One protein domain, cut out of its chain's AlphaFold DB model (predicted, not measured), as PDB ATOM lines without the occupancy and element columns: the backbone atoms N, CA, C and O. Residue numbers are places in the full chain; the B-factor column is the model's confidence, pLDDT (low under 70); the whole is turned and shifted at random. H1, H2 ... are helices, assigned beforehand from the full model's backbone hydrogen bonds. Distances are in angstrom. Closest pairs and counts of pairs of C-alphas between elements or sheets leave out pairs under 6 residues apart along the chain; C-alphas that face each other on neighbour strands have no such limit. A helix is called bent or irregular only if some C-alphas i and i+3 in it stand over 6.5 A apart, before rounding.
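What this domain is: This is residues 198 to 316 of the 335 residues of the protein "DUF3526 domain-containing protein" of Hymenobacter sp. CCM 8763 (UniProt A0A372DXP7). A long bent helix, H1, bows over a second long helix, H3, which runs back the opposite way, while residues 208 to 217 stand free. Residues 294 to 306 run back along H3 to H5, which packs side by side with H2 at one end. The printed part has 119 residues with five named helices, H1 to H5: all helix, flat at 64 by 33 by 14 A, only just loose, close to extended, with radius of gyration 20.3 A.

How they stand to each other: Start at H1, residues 198 to 235: by its hydrogen bonds one helix, it is bent, C-alphas 212 and 215 lying 7.3 A apart, into H1a, up to 212, and H1b, from 215. Residues 199 to 203 of H1a touch H3, residues 255 to 281; the closest C-alphas, of Lys 200 and Phe 281, are 6.6 A apart. H2, residues 239 to 250, touches H5, residues 307 to 316, opposite ways at a shallow tilt of 20 degrees; the closest C-alphas, of Leu 246 and Val 307, are 6.0 A apart. H4, residues 290 to 293, touches no helix. Every O i to N i+4 pair is within hydrogen-bond range in H1a, H1b, H2 and H5, and 19 of 23 in H3; H4 is too short for one.

Where its parts are: Find C-alpha 198 at (182.762, 135.088, 163.213); H1a runs 20.9 A, H1b 30.5 A. H3, 38.3 A, is only just irregular: C-alphas 275 and 278 are 6.8 A apart. H5 ends at C-alpha 316, (151.625, 176.702, 129.189).

The domain as a whole: The farthest C-alphas, of Asn 283 and Ala 316, are 64.2 A apart. The printed part has no cut; the link H4 to H5 is long. Look for pLDDT under 70 at residues 235 to 236 and 303 to 305.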
ATOM      1  N   LEU A 198     183.931 134.250 162.922       73.69
ATOM      2  CA  LEU A 198     182.762 135.088 163.213       73.69
ATOM      3  C   LEU A 198     182.415 136.014 162.043       73.69
ATOM      4  O   LEU A 198     181.252 136.126 161.665       73.69
ATOM      5  N   SER A 199     183.419 136.643 161.433       76.31
ATOM      6  CA  SER A 199     183.236 137.530 160.282       76.31
ATOM      7  C   SER A 199     182.721 136.765 159.063       76.31
ATOM      8  O   SER A 199     181.811 137.238 158.384       76.31
ATOM      9  N   LYS A 200     183.245 135.556 158.813       79.31
ATOM     10  CA  LYS A 200     182.757 134.657 157.757       79.31
ATOM     11  C   LYS A 200     181.300 134.271 158.010       79.31
ATOM     12  O   LYS A 200     180.468 134.465 157.127       79.31
ATOM     13  N   GLY A 201     180.964 133.825 159.222       73.69
ATOM     14  CA  GLY A 201     179.593 133.475 159.604       73.69
ATOM     15  C   GLY A 201     178.615 134.646 159.462       73.69
ATOM     16  O   GLY A 201     177.559 134.502 158.848       73.69
ATOM     17  N   TYR A 202     179.000 135.833 159.941       76.62
ATOM     18  CA  TYR A 202     178.206 137.053 159.785       76.62
ATOM     19  C   TYR A 202     177.967 137.397 158.310       76.62
ATOM     20  O   TYR A 202     176.842 137.710 157.922       76.62
ATOM     21  N   SER A 203     179.007 137.294 157.478       80.50
ATOM     22  CA  SER A 203     178.947 137.621 156.052       80.50
ATOM     23  C   SER A 203     178.014 136.701 155.252       80.50
ATOM     24  O   SER A 203     177.313 137.160 154.353       80.50
ATOM     25  N   VAL A 204     177.951 135.414 155.609       78.75
ATOM     26  CA  VAL A 204     177.026 134.452 154.994       78.75
ATOM     27  C   VAL A 204     175.600 134.707 155.475       78.75
ATOM     28  O   VAL A 204     174.677 134.756 154.665       78.75
ATOM     29  N   ASN A 205     175.409 134.928 156.780       77.75
ATOM     30  CA  ASN A 205     174.092 135.215 157.343       77.75
ATOM     31  C   ASN A 205     173.477 136.494 156.746       77.75
ATOM     32  O   ASN A 205     172.307 136.507 156.366       77.75
ATOM     33  N   SER A 206     174.264 137.562 156.599       80.00
ATOM     34  CA  SER A 206     173.785 138.812 156.001       80.00
ATOM     35  C   SER A 206     173.391 138.640 154.530       80.00
ATOM     36  O   SER A 206     172.355 139.161 154.111       80.00
ATOM     37  N   GLN A 207     174.141 137.850 153.756       81.56
ATOM     38  CA  GLN A 207     173.782 137.512 152.376       81.56
ATOM     39  C   GLN A 207     172.502 136.672 152.290       81.56
ATOM     40  O   GLN A 207     171.633 136.974 151.469       81.56
ATOM     41  N   LEU A 208     172.356 135.661 153.149       79.25
ATOM     42  CA  LEU A 208     171.154 134.826 153.208       79.25
ATOM     43  C   LEU A 208     169.917 135.651 153.578       79.25
ATOM     44  O   LEU A 208     168.877 135.520 152.932       79.25
ATOM     45  N   ASN A 209     170.030 136.542 154.562       76.81
ATOM     46  CA  ASN A 209     168.942 137.441 154.945       76.81
ATOM     47  C   ASN A 209     168.588 138.408 153.812       76.81
ATOM     48  O   ASN A 209     167.411 138.583 153.502       76.81
ATOM     49  N   THR A 210     169.597 138.950 153.123       83.06
ATOM     50  CA  THR A 210     169.389 139.808 151.948       83.06
ATOM     51  C   THR A 210     168.628 139.063 150.844       83.06
ATOM     52  O   THR A 210     167.683 139.609 150.277       83.06
ATOM     53  N   GLN A 211     168.978 137.804 150.554       84.62
ATOM     54  CA  GLN A 211     168.246 136.989 149.576       84.62
ATOM     55  C   GLN A 211     166.807 136.695 150.011       84.62
ATOM     56  O   GLN A 211     165.898 136.807 149.191       84.62
ATOM     57  N   ARG A 212     166.585 136.363 151.290       83.75
ATOM     58  CA  ARG A 212     165.243 136.093 151.836       83.75
ATOM     59  C   ARG A 212     164.323 137.310 151.749       83.75
ATOM     60  O   ARG A 212     163.142 137.157 151.462       83.75
ATOM     61  N   GLN A 213     164.856 138.508 151.984       85.44
ATOM     62  CA  GLN A 213     164.078 139.752 151.990       85.44
ATOM     63  C   GLN A 213     163.902 140.370 150.599       85.44
ATOM     64  O   GLN A 213     162.973 141.154 150.389       85.44
ATOM     65  N   LYS A 214     164.749 140.004 149.629       85.69
ATOM     66  CA  LYS A 214     164.728 140.545 148.266       85.69
ATOM     67  C   LYS A 214     163.335 140.633 147.615       85.69
ATOM     68  O   LYS A 214     163.013 141.718 147.135       85.69
ATOM     69  N   PRO A 215     162.486 139.585 147.595       89.69
ATOM     70  CA  PRO A 215     161.187 139.674 146.923       89.69
ATOM     71  C   PRO A 215     160.251 140.711 147.561       89.69
ATOM     72  O   PRO A 215     159.520 141.393 146.843       89.69
ATOM     73  N   VAL A 216     160.303 140.863 148.888       87.69
ATOM     74  CA  VAL A 216     159.494 141.841 149.634       87.69
ATOM     75  C   VAL A 216     159.942 143.261 149.293       87.69
ATOM     76  O   VAL A 216     159.117 144.108 148.948       87.69
ATOM     77  N   VAL A 217     161.255 143.504 149.308       85.19
ATOM     78  CA  VAL A 217     161.835 144.806 148.950       85.19
ATOM     79  C   VAL A 217     161.525 145.157 147.491       85.19
ATOM     80  O   VAL A 217     161.063 146.261 147.206       85.19
ATOM     81  N   ASP A 218     161.699 144.213 146.564       85.81
ATOM     82  CA  ASP A 218     161.438 144.425 145.136       85.81
ATOM     83  C   ASP A 218     159.944 144.689 144.850       85.81
ATOM     84  O   ASP A 218     159.601 145.429 143.925       85.81
ATOM     85  N   ALA A 219     159.024 144.083 145.607       87.62
ATOM     86  CA  ALA A 219     157.592 144.372 145.506       87.62
ATOM     87  C   ALA A 219     157.258 145.781 146.019       87.62
ATOM     88  O   ALA A 219     156.556 146.532 145.338       87.62
ATOM     89  N   TYR A 220     157.815 146.162 147.171       86.31
ATOM     90  CA  TYR A 220     157.630 147.486 147.760       86.31
ATOM     91  C   TYR A 220     158.109 148.605 146.825       86.31
ATOM     92  O   TYR A 220     157.348 149.525 146.518       86.31
ATOM     93  N   LEU A 221     159.333 148.503 146.296       85.00
ATOM     94  CA  LEU A 221     159.891 149.522 145.399       85.00
ATOM     95  C   LEU A 221     159.070 149.679 144.112       85.00
ATOM     96  O   LEU A 221     158.876 150.799 143.641       85.00
ATOM     97  N   ARG A 222     158.533 148.578 143.564       88.88
ATOM     98  CA  ARG A 222     157.633 148.624 142.398       88.88
ATOM     99  C   ARG A 222     156.325 149.348 142.707       88.88
ATOM    100  O   ARG A 222     155.879 150.148 141.889       88.88
ATOM    101  N   ALA A 223     155.731 149.101 143.874       89.62
ATOM    102  CA  ALA A 223     154.506 149.781 144.292       89.62
ATOM    103  C   ALA A 223     154.726 151.293 144.473       89.62
ATOM    104  O   ALA A 223     153.928 152.097 143.987       89.62
ATOM    105  N   VAL A 224     155.836 151.684 145.107       88.19
ATOM    106  CA  VAL A 224     156.218 153.095 145.280       88.19
ATOM    107  C   VAL A 224     156.438 153.775 143.925       88.19
ATOM    108  O   VAL A 224     155.885 154.847 143.685       88.19
ATOM    109  N   ALA A 225     157.167 153.134 143.007       85.88
ATOM    110  CA  ALA A 225     157.406 153.672 141.668       85.88
ATOM    111  C   ALA A 225     156.114 153.818 140.840       85.88
ATOM    112  O   ALA A 225     155.934 154.817 140.145       85.88
ATOM    113  N   ALA A 226     155.188 152.859 140.933       88.50
ATOM    114  CA  ALA A 226     153.900 152.932 140.243       88.50
ATOM    115  C   ALA A 226     153.033 154.092 140.759       88.50
ATOM    116  O   ALA A 226     152.417 154.807 139.965       88.50
ATOM    117  N   ARG A 227     153.018 154.312 142.079       86.69
ATOM    118  CA  ARG A 227     152.319 155.447 142.695       86.69
ATOM    119  C   ARG A 227     152.889 156.784 142.221       86.69
ATOM    120  O   ARG A 227     152.114 157.682 141.902       86.69
ATOM    121  N   GLU A 228     154.211 156.899 142.142       83.75
ATOM    122  CA  GLU A 228     154.871 158.115 141.659       83.75
ATOM    123  C   GLU A 228     154.535 158.406 140.192       83.75
ATOM    124  O   GLU A 228     154.187 159.530 139.841       83.75
ATOM    125  N   ALA A 229     154.537 157.380 139.336       83.31
ATOM    126  CA  ALA A 229     154.156 157.533 137.933       83.31
ATOM    127  C   ALA A 229     152.703 158.020 137.771       83.31
ATOM    128  O   ALA A 229     152.411 158.827 136.888       83.31
ATOM    129  N   LEU A 230     151.787 157.561 138.631       82.25
ATOM    130  CA  LEU A 230     150.417 158.073 138.665       82.25
ATOM    131  C   LEU A 230     150.379 159.534 139.128       82.25
ATOM    132  O   LEU A 230     149.740 160.351 138.468       82.25
ATOM    133  N   ALA A 231     151.090 159.884 140.205       77.38
ATOM    134  CA  ALA A 231     151.161 161.258 140.708       77.38
ATOM    135  C   ALA A 231     151.716 162.235 139.654       77.38
ATOM    136  O   ALA A 231     151.135 163.298 139.432       77.38
ATOM    137  N   GLY A 232     152.764 161.837 138.926       76.19
ATOM    138  CA  GLY A 232     153.327 162.610 137.817       76.19
ATOM    139  C   GLY A 232     152.323 162.878 136.689       76.19
ATOM    140  O   GLY A 232     152.303 163.970 136.134       76.19
ATOM    141  N   ARG A 233     151.413 161.942 136.394       76.81
ATOM    142  CA  ARG A 233     150.353 162.152 135.386       76.81
ATOM    143  C   ARG A 233     149.293 163.159 135.835       76.81
ATOM    144  O   ARG A 233     148.727 163.851 134.994       76.81
ATOM    145  N   PHE A 234     149.023 163.255 137.137       74.25
ATOM    146  CA  PHE A 234     148.080 164.235 137.692       74.25
ATOM    147  C   PHE A 234     148.704 165.626 137.900       74.25
ATOM    148  O   PHE A 234     147.972 166.615 137.915       74.25
ATOM    149  N   SER A 235     150.037 165.720 137.987       67.94
ATOM    150  CA  SER A 235     150.797 166.983 138.047       67.94
ATOM    151  C   SER A 235     150.436 167.958 136.918       67.94
ATOM    152  O   SER A 235     150.358 169.164 137.147       67.94
ATOM    153  N   LEU A 236     150.132 167.438 135.724       65.50
ATOM    154  CA  LEU A 236     149.731 168.207 134.536       65.50
ATOM    155  C   LEU A 236     148.539 169.150 134.774       65.50
ATOM    156  O   LEU A 236     148.415 170.172 134.107       65.50
ATOM    157  N   PHE A 237     147.663 168.817 135.723       73.88
ATOM    158  CA  PHE A 237     146.421 169.550 135.974       73.88
ATOM    159  C   PHE A 237     146.465 170.396 137.251       73.88
ATOM    160  O   PHE A 237     145.500 171.100 137.548       73.88
ATOM    161  N   ASN A 238     147.567 170.350 138.011       82.81
ATOM    162  CA  ASN A 238     147.724 171.106 139.250       82.81
ATOM    163  C   ASN A 238     149.067 171.865 139.270       82.81
ATOM    164  O   ASN A 238     150.098 171.288 139.631       82.81
ATOM    165  N   PRO A 239     149.069 173.172 138.947       81.00
ATOM    166  CA  PRO A 239     150.298 173.961 138.857       81.00
ATOM    167  C   PRO A 239     151.039 174.091 140.195       81.00
ATOM    168  O   PRO A 239     152.263 174.213 140.204       81.00
ATOM    169  N   ALA A 240     150.342 174.009 141.335       82.44
ATOM    170  CA  ALA A 240     150.990 174.033 142.647       82.44
ATOM    171  C   ALA A 240     151.808 172.752 142.892       82.44
ATOM    172  O   ALA A 240     152.962 172.826 143.314       82.44
ATOM    173  N   VAL A 241     151.242 171.588 142.554       82.62
ATOM    174  CA  VAL A 241     151.929 170.287 142.660       82.62
ATOM    175  C   VAL A 241     153.107 170.214 141.690       82.62
ATOM    176  O   VAL A 241     154.186 169.769 142.073       82.62
ATOM    177  N   ASN A 242     152.938 170.716 140.464       83.38
ATOM    178  CA  ASN A 242     154.020 170.793 139.482       83.38
ATOM    179  C   ASN A 242     155.192 171.648 139.998       83.38
ATOM    180  O   ASN A 242     156.336 171.199 140.023       83.38
ATOM    181  N   THR A 243     154.892 172.838 140.532       87.31
ATOM    182  CA  THR A 243     155.901 173.729 141.128       87.31
ATOM    183  C   THR A 243     156.647 173.049 142.278       87.31
ATOM    184  O   THR A 243     157.875 173.080 142.322       87.31
ATOM    185  N   GLN A 244     155.930 172.386 143.190       86.88
ATOM    186  CA  GLN A 244     156.544 171.665 144.307       86.88
ATOM    187  C   GLN A 244     157.467 170.531 143.829       86.88
ATOM    188  O   GLN A 244     158.574 170.368 144.353       86.88
ATOM    189  N   ASN A 245     157.041 169.770 142.820       84.00
ATOM    190  CA  ASN A 245     157.840 168.693 142.239       84.00
ATOM    191  C   ASN A 245     159.107 169.231 141.566       84.00
ATOM    192  O   ASN A 245     160.184 168.678 141.773       84.00
ATOM    193  N   LEU A 246     159.008 170.337 140.825       85.56
ATOM    194  CA  LEU A 246     160.151 170.993 140.189       85.56
ATOM    195  C   LEU A 246     161.174 171.505 141.203       85.56
ATOM    196  O   LEU A 246     162.370 171.281 141.028       85.56
ATOM    197  N   LEU A 247     160.715 172.150 142.280       88.00
ATOM    198  CA  LEU A 247     161.595 172.609 143.356       88.00
ATOM    199  C   LEU A 247     162.310 171.435 144.033       88.00
ATOM    200  O   LEU A 247     163.510 171.508 144.294       88.00
ATOM    201  N   SER A 248     161.596 170.331 144.255       87.50
ATOM    202  CA  SER A 248     162.172 169.115 144.843       87.50
ATOM    203  C   SER A 248     163.191 168.455 143.905       87.50
ATOM    204  O   SER A 248     164.252 168.027 144.353       87.50
ATOM    205  N   GLN A 249     162.920 168.431 142.595       85.75
ATOM    206  CA  GLN A 249     163.852 167.921 141.581       85.75
ATOM    207  C   GLN A 249     165.118 168.773 141.470       85.75
ATOM    208  O   GLN A 249     166.215 168.229 141.369       85.75
ATOM    209  N   LEU A 250     164.982 170.101 141.520       85.50
ATOM    210  CA  LEU A 250     166.115 171.030 141.528       85.50
ATOM    211  C   LEU A 250     166.987 170.860 142.774       85.50
ATOM    212  O   LEU A 250     168.210 170.901 142.678       85.50
ATOM    213  N   ALA A 251     166.364 170.629 143.930       87.00
ATOM    214  CA  ALA A 251     167.071 170.328 145.170       87.00
ATOM    215  C   ALA A 251     167.658 168.902 145.205       87.00
ATOM    216  O   ALA A 251     168.435 168.585 146.104       87.00
ATOM    217  N   GLY A 252     167.287 168.029 144.259       84.12
ATOM    218  CA  GLY A 252     167.670 166.616 144.253       84.12
ATOM    219  C   GLY A 252     167.047 165.802 145.393       84.12
ATOM    220  O   GLY A 252     167.575 164.751 145.754       84.12
ATOM    221  N   THR A 253     165.950 166.287 145.979       87.19
ATOM    222  CA  THR A 253     165.239 165.667 147.111       87.19
ATOM    223  C   THR A 253     163.939 164.977 146.693       87.19
ATOM    224  O   THR A 253     163.177 164.510 147.539       87.19
ATOM    225  N   ASP A 254     163.682 164.888 145.390       84.81
ATOM    226  CA  ASP A 254     162.533 164.194 144.823       84.81
ATOM    227  C   ASP A 254     162.618 162.665 144.993       84.81
ATOM    228  O   ASP A 254     163.694 162.061 145.092       84.81
ATOM    229  N   LEU A 255     161.450 162.015 144.994       85.19
ATOM    230  CA  LEU A 255     161.343 160.565 145.146       85.19
ATOM    231  C   LEU A 255     162.108 159.788 144.049       85.19
ATOM    232  O   LEU A 255     162.819 158.843 144.398       85.19
ATOM    233  N   PRO A 256     162.052 160.156 142.753       84.50
ATOM    234  CA  PRO A 256     162.881 159.521 141.725       84.50
ATOM    235  C   PRO A 256     164.393 159.602 141.985       84.50
ATOM    236  O   PRO A 256     165.114 158.633 141.727       84.50
ATOM    237  N   SER A 257     164.905 160.727 142.490       85.88
ATOM    238  CA  SER A 257     166.309 160.858 142.910       85.88
ATOM    239  C   SER A 257     166.652 159.913 144.061       85.88
ATOM    240  O   SER A 257     167.642 159.179 143.976       85.88
ATOM    241  N   TYR A 258     165.793 159.829 145.079       86.50
ATOM    242  CA  TYR A 258     165.956 158.871 146.175       86.50
ATOM    243  C   TYR A 258     165.952 157.412 145.685       86.50
ATOM    244  O   TYR A 258     166.837 156.629 146.035       86.50
ATOM    245  N   LEU A 259     164.999 157.037 144.827       86.00
ATOM    246  CA  LEU A 259     164.899 155.678 144.289       86.00
ATOM    247  C   LEU A 259     166.108 155.308 143.420       86.00
ATOM    248  O   LEU A 259     166.557 154.165 143.468       86.00
ATOM    249  N   ARG A 260     166.674 156.247 142.649       86.69
ATOM    250  CA  ARG A 260     167.913 156.011 141.885       86.69
ATOM    251  C   ARG A 260     169.093 155.703 142.794       86.69
ATOM    252  O   ARG A 260     169.808 154.736 142.535       86.69
ATOM    253  N   LEU A 261     169.267 156.480 143.864       88.38
ATOM    254  CA  LEU A 261     170.279 156.207 144.881       88.38
ATOM    255  C   LEU A 261     170.072 154.810 145.477       88.38
ATOM    256  O   LEU A 261     170.992 153.992 145.466       88.38
ATOM    257  N   PHE A 262     168.854 154.515 145.937       86.88
ATOM    258  CA  PHE A 262     168.531 153.241 146.572       86.88
ATOM    259  C   PHE A 262     168.757 152.046 145.634       86.88
ATOM    260  O   PHE A 262     169.324 151.039 146.046       86.88
ATOM    261  N   ASN A 263     168.405 152.173 144.352       86.94
ATOM    262  CA  ASN A 263     168.614 151.135 143.339       86.94
ATOM    263  C   ASN A 263     170.090 150.958 142.932       86.94
ATOM    264  O   ASN A 263     170.464 149.888 142.446       86.94
ATOM    265  N   ALA A 264     170.945 151.963 143.146       90.12
ATOM    266  CA  ALA A 264     172.385 151.864 142.898       90.12
ATOM    267  C   ALA A 264     173.136 151.131 144.028       90.12
ATOM    268  O   ALA A 264     174.145 150.463 143.772       90.12
ATOM    269  N   LEU A 265     172.631 151.194 145.267       90.12
ATOM    270  CA  LEU A 265     173.267 150.575 146.437       90.12
ATOM    271  C   LEU A 265     173.489 149.054 146.292       90.12
ATOM    272  O   LEU A 265     174.598 148.611 146.586       90.12
ATOM    273  N   PRO A 266     172.542 148.227 145.789       88.81
ATOM    274  CA  PRO A 266     172.774 146.793 145.600       88.81
ATOM    275  C   PRO A 266     173.906 146.467 144.622       88.81
ATOM    276  O   PRO A 266     174.612 145.470 144.788       88.81
ATOM    277  N   ALA A 267     174.082 147.274 143.572       90.88
ATOM    278  CA  ALA A 267     175.176 147.095 142.622       90.88
ATOM    279  C   ALA A 267     176.522 147.412 143.282       90.88
ATOM    280  O   ALA A 267     177.451 146.612 143.192       90.88
ATOM    281  N   PHE A 268     176.599 148.521 144.017       94.75
ATOM    282  CA  PHE A 268     177.799 148.880 144.764       94.75
ATOM    283  C   PHE A 268     178.123 147.882 145.884       94.75
ATOM    284  O   PHE A 268     179.269 147.473 146.048       94.75
ATOM    285  N   HIS A 269     177.110 147.393 146.600       91.69
ATOM    286  CA  HIS A 269     177.281 146.358 147.616       91.69
ATOM    287  C   HIS A 269     177.885 145.076 147.024       91.69
ATOM    288  O   HIS A 269     178.785 144.488 147.620       91.69
ATOM    289  N   ARG A 270     177.471 144.668 145.813       91.62
ATOM    290  CA  ARG A 270     178.108 143.549 145.097       91.62
ATOM    291  C   ARG A 270     179.588 143.807 144.802       91.62
ATOM    292  O   ARG A 270     180.373 142.869 144.894       91.62
ATOM    293  N   GLN A 271     179.980 145.046 144.503       95.12
ATOM    294  CA  GLN A 271     181.391 145.409 144.310       95.12
ATOM    295  C   GLN A 271     182.183 145.304 145.622       95.12
ATOM    296  O   GLN A 271     183.256 144.705 145.632       95.12
ATOM    297  N   ILE A 272     181.641 145.813 146.737       92.81
ATOM    298  CA  ILE A 272     182.251 145.681 148.075       92.81
ATOM    299  C   ILE A 272     182.442 144.205 148.430       92.81
ATOM    300  O   ILE A 272     183.544 143.786 148.785       92.81
ATOM    301  N   VAL A 273     181.379 143.407 148.313       92.06
ATOM    302  CA  VAL A 273     181.409 141.969 148.602       92.06
ATOM    303  C   VAL A 273     182.435 141.267 147.716       92.06
ATOM    304  O   VAL A 273     183.275 140.529 148.227       92.06
ATOM    305  N   GLY A 274     182.423 141.539 146.408       92.50
ATOM    306  CA  GLY A 274     183.378 140.971 145.456       92.50
ATOM    307  C   GLY A 274     184.833 141.342 145.753       92.50
ATOM    308  O   GLY A 274     185.733 140.560 145.458       92.50
ATOM    309  N   PHE A 275     185.074 142.491 146.386       94.44
ATOM    310  CA  PHE A 275     186.407 142.925 146.787       94.44
ATOM    311  C   PHE A 275     186.868 142.282 148.110       94.44
ATOM    312  O   PHE A 275     187.960 141.715 148.176       94.44
ATOM    313  N   TYR A 276     186.059 142.341 149.172       91.00
ATOM    314  CA  TYR A 276     186.500 141.935 150.514       91.00
ATOM    315  C   TYR A 276     186.304 140.449 150.811       91.00
ATOM    316  O   TYR A 276     187.143 139.845 151.481       91.00
ATOM    317  N   PHE A 277     185.220 139.831 150.334       90.44
ATOM    318  CA  PHE A 277     184.860 138.480 150.771       90.44
ATOM    319  C   PHE A 277     185.872 137.429 150.298       90.44
ATOM    320  O   PHE A 277     186.288 136.624 151.128       90.44
ATOM    321  N   PRO A 278     186.367 137.432 149.044       90.62
ATOM    322  CA  PRO A 278     187.378 136.460 148.630       90.62
ATOM    323  C   PRO A 278     188.627 136.472 149.522       90.62
ATOM    324  O   PRO A 278     189.136 135.411 149.878       90.62
ATOM    325  N   ARG A 279     189.083 137.663 149.935       88.38
ATOM    326  CA  ARG A 279     190.221 137.830 150.853       88.38
ATOM    327  C   ARG A 279     189.883 137.332 152.256       88.38
ATOM    328  O   ARG A 279     190.649 136.562 152.829       88.38
ATOM    329  N   LEU A 280     188.700 137.692 152.762       86.50
ATOM    330  CA  LEU A 280     188.188 137.232 154.052       86.50
ATOM    331  C   LEU A 280     188.145 135.698 154.128       86.50
ATOM    332  O   LEU A 280     188.670 135.115 155.072       86.50
ATOM    333  N   PHE A 281     187.554 135.035 153.130       85.12
ATOM    334  CA  PHE A 281     187.395 133.579 153.117       85.12
ATOM    335  C   PHE A 281     188.724 132.837 152.937       85.12
ATOM    336  O   PHE A 281     188.899 131.793 153.565       85.12
ATOM    337  N   ARG A 282     189.672 133.405 152.174       87.06
ATOM    338  CA  ARG A 282     191.037 132.875 151.987       87.06
ATOM    339  C   ARG A 282     192.025 133.251 153.098       87.06
ATOM    340  O   ARG A 282     193.192 132.897 152.989       87.06
ATOM    341  N   ASN A 283     191.588 133.963 154.141       83.88
ATOM    342  CA  ASN A 283     192.454 134.483 155.211       83.88
ATOM    343  C   ASN A 283     193.619 135.349 154.693       83.88
ATOM    344  O   ASN A 283     194.708 135.343 155.261       83.88
ATOM    345  N   GLN A 284     193.397 136.088 153.608       86.69
ATOM    346  CA  GLN A 284     194.399 136.987 153.048       86.69
ATOM    347  C   GLN A 284     194.355 138.331 153.790       86.69
ATOM    348  O   GLN A 284     193.277 138.930 153.877       86.69
ATOM    349  N   PRO A 285     195.488 138.821 154.328       86.50
ATOM    350  CA  PRO A 285     195.542 140.133 154.961       86.50
ATOM    351  C   PRO A 285     195.334 141.246 153.925       86.50
ATOM    352  O   PRO A 285     195.728 141.114 152.767       86.50
ATOM    353  N   LEU A 286     194.724 142.354 154.351       88.12
ATOM    354  CA  LEU A 286     194.623 143.570 153.543       88.12
ATOM    355  C   LEU A 286     195.923 144.367 153.654       88.12
ATOM    356  O   LEU A 286     196.399 144.633 154.757       88.12
ATOM    357  N   THR A 287     196.476 144.768 152.515       90.69
ATOM    358  CA  THR A 287     197.668 145.620 152.446       90.69
ATOM    359  C   THR A 287     197.288 147.079 152.198       90.69
ATOM    360  O   THR A 287     196.193 147.377 151.723       90.69
ATOM    361  N   ALA A 288     198.211 148.012 152.455       90.62
ATOM    362  CA  ALA A 288     198.017 149.428 152.126       90.62
ATOM    363  C   ALA A 288     197.666 149.648 150.637       90.62
ATOM    364  O   ALA A 288     196.829 150.491 150.318       90.62
ATOM    365  N   ALA A 289     198.254 148.851 149.736       89.88
ATOM    366  CA  ALA A 289     197.992 148.916 148.300       89.88
ATOM    367  C   ALA A 289     196.562 148.478 147.935       89.88
ATOM    368  O   ALA A 289     195.944 149.077 147.057       89.88
ATOM    369  N   ASP A 290     195.991 147.495 148.643       89.50
ATOM    370  CA  ASP A 290     194.606 147.062 148.417       89.50
ATOM    371  C   ASP A 290     193.610 148.206 148.659       89.50
ATOM    372  O   ASP A 290     192.628 148.342 147.928       89.50
ATOM    373  N   TYR A 291     193.874 149.084 149.632       87.56
ATOM    374  CA  TYR A 291     192.997 150.223 149.908       87.56
ATOM    375  C   TYR A 291     192.926 151.226 148.756       87.56
ATOM    376  O   TYR A 291     191.927 151.944 148.670       87.56
ATOM    377  N   ALA A 292     193.932 151.290 147.880       91.56
ATOM    378  CA  ALA A 292     193.892 152.138 146.690       91.56
ATOM    379  C   ALA A 292     192.937 151.584 145.617       91.56
ATOM    380  O   ALA A 292     192.306 152.356 144.903       91.56
ATOM    381  N   ALA A 293     192.773 150.259 145.547       90.94
ATOM    382  CA  ALA A 293     191.900 149.573 144.591       90.94
ATOM    383  C   ALA A 293     190.470 149.336 145.117       90.94
ATOM    384  O   ALA A 293     189.693 148.594 144.509       90.94
ATOM    385  N   ARG A 294     190.113 149.920 146.268       92.81
ATOM    386  CA  ARG A 294     188.801 149.703 146.886       92.81
ATOM    387  C   ARG A 294     187.674 150.277 146.011       92.81
ATOM    388  O   ARG A 294     187.828 151.373 145.473       92.81
ATOM    389  N   PRO A 295     186.514 149.606 145.924       96.00
ATOM    390  CA  PRO A 295     185.337 150.175 145.281       96.00
ATOM    391  C   PRO A 295     184.942 151.502 145.938       96.00
ATOM    392  O   PRO A 295     184.835 151.584 147.164       96.00
ATOM    393  N   ILE A 296     184.693 152.526 145.125       94.25
ATOM    394  CA  ILE A 296     184.216 153.837 145.577       94.25
ATOM    395  C   ILE A 296     182.786 154.011 145.088       94.25
ATOM    396  O   ILE A 296     182.496 153.796 143.910       94.25
ATOM    397  N   PHE A 297     181.891 154.394 145.995       94.62
ATOM    398  CA  PHE A 297     180.513 154.649 145.622       94.62
ATOM    399  C   PHE A 297     180.429 155.930 144.805       94.62
ATOM    400  O   PHE A 297     180.872 156.986 145.252       94.62
ATOM    401  N   GLN A 298     179.814 155.835 143.635       90.31
ATOM    402  CA  GLN A 298     179.457 156.993 142.833       90.31
ATOM    403  C   GLN A 298     177.940 157.126 142.876       90.31
ATOM    404  O   GLN A 298     177.217 156.291 142.329       90.31
ATOM    405  N   ALA A 299     177.463 158.148 143.586       84.69
ATOM    406  CA  ALA A 299     176.040 158.424 143.662       84.69
ATOM    407  C   ALA A 299     175.529 158.848 142.271       84.69
ATOM    408  O   ALA A 299     176.158 159.697 141.634       84.69
ATOM    409  N   PRO A 300     174.403 158.298 141.785       83.06
ATOM    410  CA  PRO A 300     173.792 158.769 140.549       83.06
ATOM    411  C   PRO A 300     173.318 160.217 140.743       83.06
ATOM    412  O   PRO A 300     172.365 160.460 141.481       83.06
ATOM    413  N   ILE A 301     173.986 161.180 140.107       74.19
ATOM    414  CA  ILE A 301     173.630 162.601 140.220       74.19
ATOM    415  C   ILE A 301     172.386 162.876 139.353       74.19
ATOM    416  O   ILE A 301     172.324 162.413 138.208       74.19
ATOM    417  N   PRO A 302     171.375 163.614 139.848       71.44
ATOM    418  CA  PRO A 302     170.276 164.084 139.014       71.44
ATOM    419  C   PRO A 302     170.786 164.977 137.876       71.44
ATOM    420  O   PRO A 302     171.433 165.988 138.105       71.44
ATOM    421  N   THR A 303     170.469 164.614 136.631       65.25
ATOM    422  CA  THR A 303     170.890 165.343 135.422       65.25
ATOM    423  C   THR A 303     169.987 166.534 135.080       65.25
ATOM    424  O   THR A 303     170.202 167.188 134.067       65.25
ATOM    425  N   GLY A 304     168.955 166.817 135.888       64.00
ATOM    426  CA  GLY A 304     168.041 167.952 135.691       64.00
ATOM    427  C   GLY A 304     167.148 167.873 134.444       64.00
ATOM    428  O   GLY A 304     166.400 168.808 134.173       64.00
ATOM    429  N   THR A 305     167.173 166.766 133.695       64.31
ATOM    430  CA  THR A 305     166.489 166.630 132.394       64.31
ATOM    431  C   THR A 305     164.966 166.794 132.462       64.31
ATOM    432  O   THR A 305     164.356 167.162 131.463       64.31
ATOM    433  N   GLY A 306     164.345 166.572 133.626       71.25
ATOM    434  CA  GLY A 306     162.903 166.763 133.841       71.25
ATOM    435  C   GLY A 306     162.475 168.209 134.123       71.25
ATOM    436  O   GLY A 306     161.317 168.556 133.902       71.25
ATOM    437  N   VAL A 307     163.401 169.073 134.555       78.75
ATOM    438  CA  VAL A 307     163.074 170.427 135.033       78.75
ATOM    439  C   VAL A 307     162.602 171.326 133.891       78.75
ATOM    440  O   VAL A 307     161.624 172.056 134.035       78.75
ATOM    441  N   GLY A 308     163.261 171.245 132.733       81.69
ATOM    442  CA  GLY A 308     162.900 172.054 131.566       81.69
ATOM    443  C   GLY A 308     161.482 171.769 131.068       81.69
ATOM    444  O   GLY A 308     160.747 172.694 130.733       81.69
ATOM    445  N   PHE A 309     161.071 170.499 131.082       81.12
ATOM    446  CA  PHE A 309     159.727 170.111 130.663       81.12
ATOM    447  C   PHE A 309     158.656 170.620 131.634       81.12
ATOM    448  O   PHE A 309     157.678 171.217 131.191       81.12
ATOM    449  N   GLY A 310     158.857 170.493 132.950       81.31
ATOM    450  CA  GLY A 310     157.877 171.018 133.909       81.31
ATOM    451  C   GLY A 310     157.795 172.553 133.924       81.31
ATOM    452  O   GLY A 310     156.713 173.107 134.106       81.31
ATOM    453  N   LEU A 311     158.893 173.271 133.650       86.06
ATOM    454  CA  LEU A 311     158.836 174.729 133.454       86.06
ATOM    455  C   LEU A 311     157.986 175.110 132.233       86.06
ATOM    456  O   LEU A 311     157.207 176.060 132.303       86.06
ATOM    457  N   LEU A 312     158.097 174.360 131.131       87.19
ATOM    458  CA  LEU A 312     157.246 174.556 129.954       87.19
ATOM    459  C   LEU A 312     155.770 174.286 130.268       87.19
ATOM    460  O   LEU A 312     154.913 175.052 129.830       87.19
ATOM    461  N   GLU A 313     155.463 173.255 131.058       84.12
ATOM    462  CA  GLU A 313     154.095 172.976 131.510       84.12
ATOM    463  C   GLU A 313     153.518 174.120 132.352       84.12
ATOM    464  O   GLU A 313     152.387 174.548 132.116       84.12
ATOM    465  N   LEU A 314     154.296 174.664 133.295       86.75
ATOM    466  CA  LEU A 314     153.877 175.816 134.099       86.75
ATOM    467  C   LEU A 314     153.624 177.054 133.236       86.75
ATOM    468  O   LEU A 314     152.621 177.746 133.433       86.75
ATOM    469  N   LEU A 315     154.494 177.325 132.260       89.81
ATOM    470  CA  LEU A 315     154.308 178.433 131.324       89.81
ATOM    471  C   LEU A 315     153.051 178.240 130.471       89.81
ATOM    472  O   LEU A 315     152.266 179.177 130.325       89.81
ATOM    473  N   ALA A 316     152.815 177.027 129.968       88.56
ATOM    474  CA  ALA A 316     151.625 176.702 129.189       88.56
ATOM    475  C   ALA A 316     150.338 176.864 130.017       88.56
ATOM    476  O   ALA A 316     149.400 177.524 129.568       88.56
TER     477      ALA A 316